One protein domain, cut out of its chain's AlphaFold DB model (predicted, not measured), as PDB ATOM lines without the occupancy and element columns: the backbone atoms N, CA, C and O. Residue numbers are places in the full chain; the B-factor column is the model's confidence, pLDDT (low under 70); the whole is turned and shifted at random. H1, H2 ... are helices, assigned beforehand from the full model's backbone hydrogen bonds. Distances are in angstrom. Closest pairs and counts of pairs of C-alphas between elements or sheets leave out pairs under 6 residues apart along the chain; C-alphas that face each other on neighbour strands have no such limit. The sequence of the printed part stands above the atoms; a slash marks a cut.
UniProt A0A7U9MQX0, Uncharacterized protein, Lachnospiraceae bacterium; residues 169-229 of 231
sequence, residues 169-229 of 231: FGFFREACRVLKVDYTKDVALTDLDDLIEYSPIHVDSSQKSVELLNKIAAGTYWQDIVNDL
ATOM      1  N   PHE A 169     -38.379  41.131  80.662       83.50
ATOM      2  CA  PHE A 169     -38.118  41.406  82.076       83.50
ATOM      3  C   PHE A 169     -38.370  40.181  82.958       83.50
ATOM      4  O   PHE A 169     -37.563  39.860  83.828       83.50
ATOM      5  N   GLY A 170     -39.465  39.466  82.693       80.69
ATOM      6  CA  GLY A 170     -39.762  38.182  83.318       80.69
ATOM      7  C   GLY A 170     -38.652  37.159  83.095       80.69
ATOM      8  O   GLY A 170     -38.130  36.587  84.050       80.69
ATOM      9  N   PHE A 171     -38.209  37.019  81.841       86.38
ATOM     10  CA  PHE A 171     -37.087  36.151  81.481       86.38
ATOM     11  C   PHE A 171     -35.831  36.504  82.265       86.38
ATOM     12  O   PHE A 171     -35.209  35.645  82.887       86.38
ATOM     13  N   PHE A 172     -35.485  37.785  82.267       87.56
ATOM     14  CA  PHE A 172     -34.262  38.269  82.872       87.56
ATOM     15  C   PHE A 172     -34.248  38.096  84.400       87.56
ATOM     16  O   PHE A 172     -33.230  37.727  84.987       87.56
ATOM     17  N   ARG A 173     -35.402  38.270  85.052       84.94
ATOM     18  CA  ARG A 173     -35.572  37.997  86.483       84.94
ATOM     19  C   ARG A 173     -35.323  36.528  86.819       84.94
ATOM     20  O   ARG A 173     -34.603  36.230  87.773       84.94
ATOM     21  N   GLU A 174     -35.902  35.609  86.049       85.31
ATOM     22  CA  GLU A 174     -35.670  34.175  86.251       85.31
ATOM     23  C   GLU A 174     -34.212  33.797  85.945       85.31
ATOM     24  O   GLU A 174     -33.613  33.016  86.681       85.31
ATOM     25  N   ALA A 175     -33.596  34.425  84.942       89.12
ATOM     26  CA  ALA A 175     -32.183  34.254  84.622       89.12
ATOM     27  C   ALA A 175     -31.255  34.661  85.782       89.12
ATOM     28  O   ALA A 175     -30.367  33.894  86.162       89.12
ATOM     29  N   CYS A 176     -31.510  35.810  86.418       88.12
ATOM     30  CA  CYS A 176     -30.760  36.236  87.601       88.12
ATOM     31  C   CYS A 176     -30.944  35.270  88.781       88.12
ATOM     32  O   CYS A 176     -29.977  34.954  89.472       88.12
ATOM     33  N   ARG A 177     -32.158  34.742  88.998       86.19
ATOM     34  CA  ARG A 177     -32.415  33.738  90.051       86.19
ATOM     35  C   ARG A 177     -31.631  32.449  89.831       86.19
ATOM     36  O   ARG A 177     -31.048  31.933  90.784       86.19
ATOM     37  N   VAL A 178     -31.596  31.950  88.595       89.19
ATOM     38  CA  VAL A 178     -30.850  30.736  88.230       89.19
ATOM     39  C   VAL A 178     -29.351  30.920  88.473       89.19
ATOM     40  O   VAL A 178     -28.718  30.046  89.067       89.19
ATOM     41  N   LEU A 179     -28.798  32.071  88.076       89.38
ATOM     42  CA  LEU A 179     -27.373  32.388  88.235       89.38
ATOM     43  C   LEU A 179     -27.007  32.978  89.608       89.38
ATOM     44  O   LEU A 179     -25.835  33.236  89.868       89.38
ATOM     45  N   LYS A 180     -27.982  33.143  90.513       88.31
ATOM     46  CA  LYS A 180     -27.813  33.763  91.841       88.31
ATOM     47  C   LYS A 180     -27.216  35.177  91.786       88.31
ATOM     48  O   LYS A 180     -26.493  35.581  92.697       88.31
ATOM     49  N   VAL A 181     -27.538  35.926  90.736       88.06
ATOM     50  CA  VAL A 181     -27.186  37.341  90.606       88.06
ATOM     51  C   VAL A 181     -28.245  38.177  91.319       88.06
ATOM     52  O   VAL A 181     -29.447  37.982  91.125       88.06
ATOM     53  N   ASP A 182     -27.797  39.085  92.184       84.88
ATOM     54  CA  ASP A 182     -28.682  39.993  92.907       84.88
ATOM     55  C   ASP A 182     -29.120  41.137  91.990       84.88
ATOM     56  O   ASP A 182     -28.322  41.984  91.602       84.88
ATOM     57  N   TYR A 183     -30.408  41.165  91.665       82.50
ATOM     58  CA  TYR A 183     -31.036  42.203  90.850       82.50
ATOM     59  C   TYR A 183     -31.911  43.154  91.684       82.50
ATOM     60  O   TYR A 183     -32.609  43.996  91.130       82.50
ATOM     61  N   THR A 184     -31.905  43.043  93.020       79.19
ATOM     62  CA  THR A 184     -32.816  43.800  93.906       79.19
ATOM     63  C   THR A 184     -32.573  45.310  93.914       79.19
ATOM     64  O   THR A 184     -33.425  46.069  94.372       79.19
ATOM     65  N   LYS A 185     -31.419  45.755  93.413       79.31
ATOM     66  CA  LYS A 185     -31.080  47.175  93.255       79.31
ATOM     67  C   LYS A 185     -31.529  47.753  91.913       79.31
ATOM     68  O   LYS A 185     -31.501  48.971  91.753       79.31
ATOM     69  N   ASP A 186     -31.918  46.906  90.963       79.12
ATOM     70  CA  ASP A 186     -32.380  47.337  89.650       79.12
ATOM     71  C   ASP A 186     -33.890  47.591  89.685       79.12
ATOM     72  O   ASP A 186     -34.705  46.666  89.696       79.12
ATOM     73  N   VAL A 187     -34.254  48.875  89.683       77.06
ATOM     74  CA  VAL A 187     -35.650  49.318  89.755       77.06
ATOM     75  C   VAL A 187     -36.476  48.760  88.593       77.06
ATOM     76  O   VAL A 187     -37.626  48.391  88.807       77.06
ATOM     77  N   ALA A 188     -35.898  48.613  87.395       75.00
ATOM     78  CA  ALA A 188     -36.612  48.087  86.233       75.00
ATOM     79  C   ALA A 188     -36.919  46.586  86.359       75.00
ATOM     80  O   ALA A 188     -37.849  46.101  85.722       75.00
ATOM     81  N   LEU A 189     -36.173  45.843  87.180       75.06
ATOM     82  CA  LEU A 189     -36.417  44.420  87.444       75.06
ATOM     83  C   LEU A 189     -37.261  44.179  88.703       75.06
ATOM     84  O   LEU A 189     -37.838  43.097  88.863       75.06
ATOM     85  N   THR A 190     -37.348  45.170  89.595       72.19
ATOM     86  CA  THR A 190     -38.137  45.092  90.831       72.19
ATOM     87  C   THR A 190     -39.517  45.742  90.733       72.19
ATOM     88  O   THR A 190     -40.441  45.249  91.373       72.19
ATOM     89  N   ASP A 191     -39.687  46.796  89.930       68.56
ATOM     90  CA  ASP A 191     -40.944  47.551  89.774       68.56
ATOM     91  C   ASP A 191     -41.807  46.986  88.633       68.56
ATOM     92  O   ASP A 191     -42.130  47.643  87.647       68.56
ATOM     93  N   LEU A 192     -42.115  45.690  88.729       64.00
ATOM     94  CA  LEU A 192     -42.850  44.936  87.706       64.00
ATOM     95  C   LEU A 192     -44.175  44.386  88.242       64.00
ATOM     96  O   LEU A 192     -44.657  43.355  87.766       64.00
ATOM     97  N   ASP A 193     -44.774  45.053  89.231       54.12
ATOM     98  CA  ASP A 193     -46.017  44.609  89.878       54.12
ATOM     99  C   ASP A 193     -47.189  44.436  88.889       54.12
ATOM    100  O   ASP A 193     -48.076  43.595  89.107       54.12
ATOM    101  N   ASP A 194     -47.138  45.141  87.755       50.84
ATOM    102  CA  ASP A 194     -48.113  45.056  86.665       50.84
ATOM    103  C   ASP A 194     -47.881  43.876  85.700       50.84
ATOM    104  O   ASP A 194     -48.839  43.365  85.097       50.84
ATOM    105  N   LEU A 195     -46.642  43.374  85.601       54.97
ATOM    106  CA  LEU A 195     -46.242  42.211  84.799       54.97
ATOM    107  C   LEU A 195     -46.487  40.919  85.589       54.97
ATOM    108  O   LEU A 195     -45.576  40.214  86.030       54.97
ATOM    109  N   ILE A 196     -47.768  40.610  85.787       52.34
ATOM    110  CA  ILE A 196     -48.189  39.353  86.409       52.34
ATOM    111  C   ILE A 196     -47.889  38.191  85.457       52.34
ATOM    112  O   ILE A 196     -48.529  38.049  84.416       52.34
ATOM    113  N   GLU A 197     -46.952  37.332  85.851       53.78
ATOM    114  CA  GLU A 197     -46.723  36.030  85.227       53.78
ATOM    115  C   GLU A 197     -47.703  35.003  85.806       53.78
ATOM    116  O   GLU A 197     -47.701  34.728  87.005       53.78
ATOM    117  N   TYR A 198     -48.567  34.445  84.953       47.56
ATOM    118  CA  TYR A 198     -49.617  33.497  85.360       47.56
ATOM    119  C   TYR A 198     -49.068  32.122  85.733       47.56
ATOM    120  O   TYR A 198     -49.676  31.419  86.539       47.56
ATOM    121  N   SER A 199     -47.926  31.751  85.155       51.03
ATOM    122  CA  SER A 199     -47.169  30.563  85.524       51.03
ATOM    123  C   SER A 199     -45.744  30.990  85.866       51.03
ATOM    124  O   SER A 199     -44.907  31.103  84.967       51.03
ATOM    125  N   PRO A 200     -45.451  31.312  87.140       53.78
ATOM    126  CA  PRO A 200     -44.071  31.506  87.547       53.78
ATOM    127  C   PRO A 200     -43.323  30.205  87.269       53.78
ATOM    128  O   PRO A 200     -43.724  29.135  87.738       53.78
ATOM    129  N   ILE A 201     -42.240  30.280  86.496       58.28
ATOM    130  CA  ILE A 201     -41.355  29.130  86.372       58.28
ATOM    131  C   ILE A 201     -40.779  28.877  87.758       58.28
ATOM    132  O   ILE A 201     -40.168  29.758  88.358       58.28
ATOM    133  N   HIS A 202     -40.949  27.663  88.269       60.19
ATOM    134  CA  HIS A 202     -40.127  27.203  89.376       60.19
ATOM    135  C   HIS A 202     -38.736  26.898  88.824       60.19
ATOM    136  O   HIS A 202     -38.412  25.751  88.524       60.19
ATOM    137  N   VAL A 203     -37.944  27.950  88.615       61.34
ATOM    138  CA  VAL A 203     -36.511  27.811  88.388       61.34
ATOM    139  C   VAL A 203     -35.788  27.749  89.723       61.34
ATOM    140  O   VAL A 203     -36.142  28.430  90.686       61.34
ATOM    141  N   ASP A 204     -34.757  26.924  89.766       70.12
ATOM    142  CA  ASP A 204     -33.778  26.884  90.837       70.12
ATOM    143  C   ASP A 204     -32.378  27.052  90.235       70.12
ATOM    144  O   ASP A 204     -32.208  27.230  89.030       70.12
ATOM    145  N   SER A 205     -31.339  27.008  91.065       72.88
ATOM    146  CA  SER A 205     -29.963  27.077  90.566       72.88
ATOM    147  C   SER A 205     -29.468  25.739  89.998       72.88
ATOM    148  O   SER A 205     -28.287  25.415  90.147       72.88
ATOM    149  N   SER A 206     -30.354  24.899  89.453       79.25
ATOM    150  CA  SER A 206     -29.976  23.632  88.829       79.25
ATOM    151  C   SER A 206     -29.617  23.810  87.358       79.25
ATOM    152  O   SER A 206     -30.106  24.698  86.657       79.25
ATOM    153  N   GLN A 207     -28.820  22.865  86.856       82.25
ATOM    154  CA  GLN A 207     -28.498  22.766  85.435       82.25
ATOM    155  C   GLN A 207     -29.757  22.651  84.557       82.25
ATOM    156  O   GLN A 207     -29.784  23.173  83.449       82.25
ATOM    157  N   LYS A 208     -30.831  22.036  85.073       84.69
ATOM    158  CA  LYS A 208     -32.102  21.901  84.348       84.69
ATOM    159  C   LYS A 208     -32.763  23.255  84.096       84.69
ATOM    160  O   LYS A 208     -33.315  23.471  83.022       84.69
ATOM    161  N   SER A 209     -32.709  24.168  85.066       84.88
ATOM    162  CA  SER A 209     -33.248  25.521  84.900       84.88
ATOM    163  C   SER A 209     -32.408  26.360  83.935       84.88
ATOM    164  O   SER A 209     -32.978  27.092  83.131       84.88
ATOM    165  N   VAL A 210     -31.080  26.192  83.936       87.19
ATOM    166  CA  VAL A 210     -30.195  26.811  82.930       87.19
ATOM    167  C   VAL A 210     -30.532  26.307  81.525       87.19
ATOM    168  O   VAL A 210     -30.698  27.103  80.604       87.19
ATOM    169  N   GLU A 211     -30.675  24.993  81.350       87.69
ATOM    170  CA  GLU A 211     -31.025  24.384  80.061       87.69
ATOM    171  C   GLU A 211     -32.396  24.841  79.554       87.69
ATOM    172  O   GLU A 211     -32.538  25.138  78.369       87.69
ATOM    173  N   LEU A 212     -33.387  24.963  80.442       86.31
ATOM    174  CA  LEU A 212     -34.700  25.507  80.100       86.31
ATOM    175  C   LEU A 212     -34.597  26.942  79.562       86.31
ATOM    176  O   LEU A 212     -35.153  27.240  78.507       86.31
ATOM    177  N   LEU A 213     -33.861  27.820  80.249       88.31
ATOM    178  CA  LEU A 213     -33.672  29.201  79.795       88.31
ATOM    179  C   LEU A 213     -32.865  29.278  78.493       88.31
ATOM    180  O   LEU A 213     -33.176  30.108  77.643       88.31
ATOM    181  N   ASN A 214     -31.898  28.379  78.284       89.69
ATOM    182  CA  ASN A 214     -31.177  28.284  77.012       89.69
ATOM    183  C   ASN A 214     -32.104  27.914  75.849       89.69
ATOM    184  O   ASN A 214     -31.963  28.472  74.763       89.69
ATOM    185  N   LYS A 215     -33.060  27.001  76.065       86.06
ATOM    186  CA  LYS A 215     -34.059  26.644  75.045       86.06
ATOM    187  C   LYS A 215     -34.969  27.819  74.702       86.06
ATOM    188  O   LYS A 215     -35.212  28.061  73.520       86.06
ATOM    189  N   ILE A 216     -35.410  28.565  75.717       85.12
ATOM    190  CA  ILE A 216     -36.274  29.743  75.553       85.12
ATOM    191  C   ILE A 216     -35.545  30.871  74.813       85.12
ATOM    192  O   ILE A 216     -36.096  31.471  73.896       85.12
ATOM    193  N   ALA A 217     -34.289  31.140  75.178       87.25
ATOM    194  CA  ALA A 217     -33.464  32.163  74.538       87.25
ATOM    195  C   ALA A 217     -32.861  31.719  73.196       87.25
ATOM    196  O   ALA A 217     -32.241  32.532  72.518       87.25
ATOM    197  N   ALA A 218     -32.999  30.446  72.813       86.19
ATOM    198  CA  ALA A 218     -32.296  29.852  71.675       86.19
ATOM    199  C   ALA A 218     -30.757  30.000  71.760       86.19
ATOM    200  O   ALA A 218     -30.078  30.215  70.756       86.19
ATOM    201  N   GLY A 219     -30.185  29.898  72.963       89.19
ATOM    202  CA  GLY A 219     -28.741  29.994  73.173       89.19
ATOM    203  C   GLY A 219     -28.331  30.307  74.609       89.19
ATOM    204  O   GLY A 219     -29.161  30.459  75.499       89.19
ATOM    205  N   THR A 220     -27.020  30.415  74.833       93.50
ATOM    206  CA  THR A 220     -26.419  30.675  76.156       93.50
ATOM    207  C   THR A 220     -26.039  32.139  76.382       93.50
ATOM    208  O   THR A 220     -25.593  32.481  77.470       93.50
ATOM    209  N   TYR A 221     -26.216  33.012  75.383       91.94
ATOM    210  CA  TYR A 221     -25.730  34.402  75.400       91.94
ATOM    211  C   TYR A 221     -26.269  35.233  76.573       91.94
ATOM    212  O   TYR A 221     -25.618  36.165  77.030       91.94
ATOM    213  N   TRP A 222     -27.466  34.908  77.066       91.88
ATOM    214  CA  TRP A 222     -28.091  35.617  78.179       91.88
ATOM    215  C   TRP A 222     -27.299  35.470  79.483       91.88
ATOM    216  O   TRP A 222     -27.412  36.329  80.351       91.88
ATOM    217  N   GLN A 223     -26.502  34.405  79.625       93.81
ATOM    218  CA  GLN A 223     -25.721  34.147  80.834       93.81
ATOM    219  C   GLN A 223     -24.639  35.211  81.022       93.81
ATOM    220  O   GLN A 223     -24.486  35.732  82.123       93.81
ATOM    221  N   ASP A 224     -23.950  35.581  79.941       92.50
ATOM    222  CA  ASP A 224     -22.931  36.633  79.965       92.50
ATOM    223  C   ASP A 224     -23.566  37.990  80.306       92.50
ATOM    224  O   ASP A 224     -23.095  38.681  81.203       92.50
ATOM    225  N   ILE A 225     -24.718  38.307  79.697       91.50
ATOM    226  CA  ILE A 225     -25.472  39.544  79.977       91.50
ATOM    227  C   ILE A 225     -25.873  39.639  81.458       91.50
ATOM    228  O   ILE A 225     -25.828  40.714  82.049       91.50
ATOM    229  N   VAL A 226     -26.293  38.527  82.068       90.31
ATOM    230  CA  VAL A 226     -26.668  38.500  83.490       90.31
ATOM    231  C   VAL A 226     -25.444  38.639  84.393       90.31
ATOM    232  O   VAL A 226     -25.523  39.321  85.411       90.31
ATOM    233  N   ASN A 227     -24.316  38.024  84.041       88.88
ATOM    234  CA  ASN A 227     -23.090  38.144  84.829       88.88
ATOM    235  C   ASN A 227     -22.527  39.575  84.816       88.88
ATOM    236  O   ASN A 227     -22.018  40.023  85.842       88.88
ATOM    237  N   ASP A 228     -22.704  40.320  83.721       87.50
ATOM    238  CA  ASP A 228     -22.285  41.725  83.605       87.50
ATOM    239  C   ASP A 228     -23.009  42.679  84.582       87.50
ATOM    240  O   ASP A 228     -22.542  43.795  84.815       87.50
ATOM    241  N   LEU A 229     -24.130  42.268  85.195       79.81
ATOM    242  CA  LEU A 229     -24.816  43.066  86.225       79.81
ATOM    243  C   LEU A 229     -24.089  43.117  87.570       79.81
ATOM    244  O   LEU A 229     -24.387  43.996  88.380       79.81
TER     245      LEU A 229
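Overview. This is residues 169 to 229 of the 231 residues of an uncharacterized protein of Lachnospiraceae bacterium (UniProt A0A7U9MQX0). A helix, H1, lies in the middle of a small rounded body, with H3 packed side by side with it and running back the other way, and H4 crossing H1 steeply. The very short H2 sits by the beginning of H1, and from it an unnamed stretch, residues 191 to 206, swings in a wide arc round to H3. The printed part has 61 residues with four named helices, in the order H1, H2, H3, H4, and no named strand; its class is all helix. It is compact, with a radius of gyration of the C-alphas of 11.3 A and spans of 27 by 27 by 19 A.

Arrangement. H1, residues 169 to 179, is the hub and touches three other helices. H2, residues 187 to 190, only just touches it, with 3 pairs of C-alphas within 8 A; the closest C-alphas are those of Phe 169 and Leu 189, 6.4 A apart. H3, residues 207 to 217, touches H1 at a shallow tilt of 28 degrees, opposite ways, and their closest C-alphas, those of Val 178 and Val 210, are 6.6 A apart. H4, residues 221 to 227, touches H1 at a steep tilt of 69 degrees, only just short of about perpendicular, the same way. The closest C-alphas of H1 and H4 are those of Cys 176 and Val 226, 6.2 A apart. H3 and H4 are near each other, with 6 pairs of C-alphas within 10 A, and meet only through their link. H2 is apart from H3 and from H4. In H1 and H3 every O i to N i+4 pair is within hydrogen-bond range; in H4 2 of 3 are, and H2 is too short for such a pair.

Along the chain. H1 begins at C-alpha 169, at (-38.118, 41.406, 82.076), and measures 15.3 A from first to last C-alpha. H2, residues 187 to 190, has four residues. H3 runs from C-alpha 207, at (-28.498, 22.766, 85.435), to C-alpha 217, a length of 15.2 A. H4, residues 221 to 227, measures 10.5 A and ends at C-alpha 227, at (-23.090, 38.144, 84.829).

Size, cuts and confidence. The two C-alphas farthest apart are those of Asp 194 and Gln 207, 29.7 A. The first and last printed C-alphas, of Phe 169 and Leu 229, are 14.0 A apart. The printed part has no cut. The link from H1 to H2 is short, with 7 residues, the link from H2 to H3 is long, with 16, and the link from H3 to H4 is tight, with 3. The mean pLDDT of the printed part is 78.9, and residues 191 to 203 are under 70.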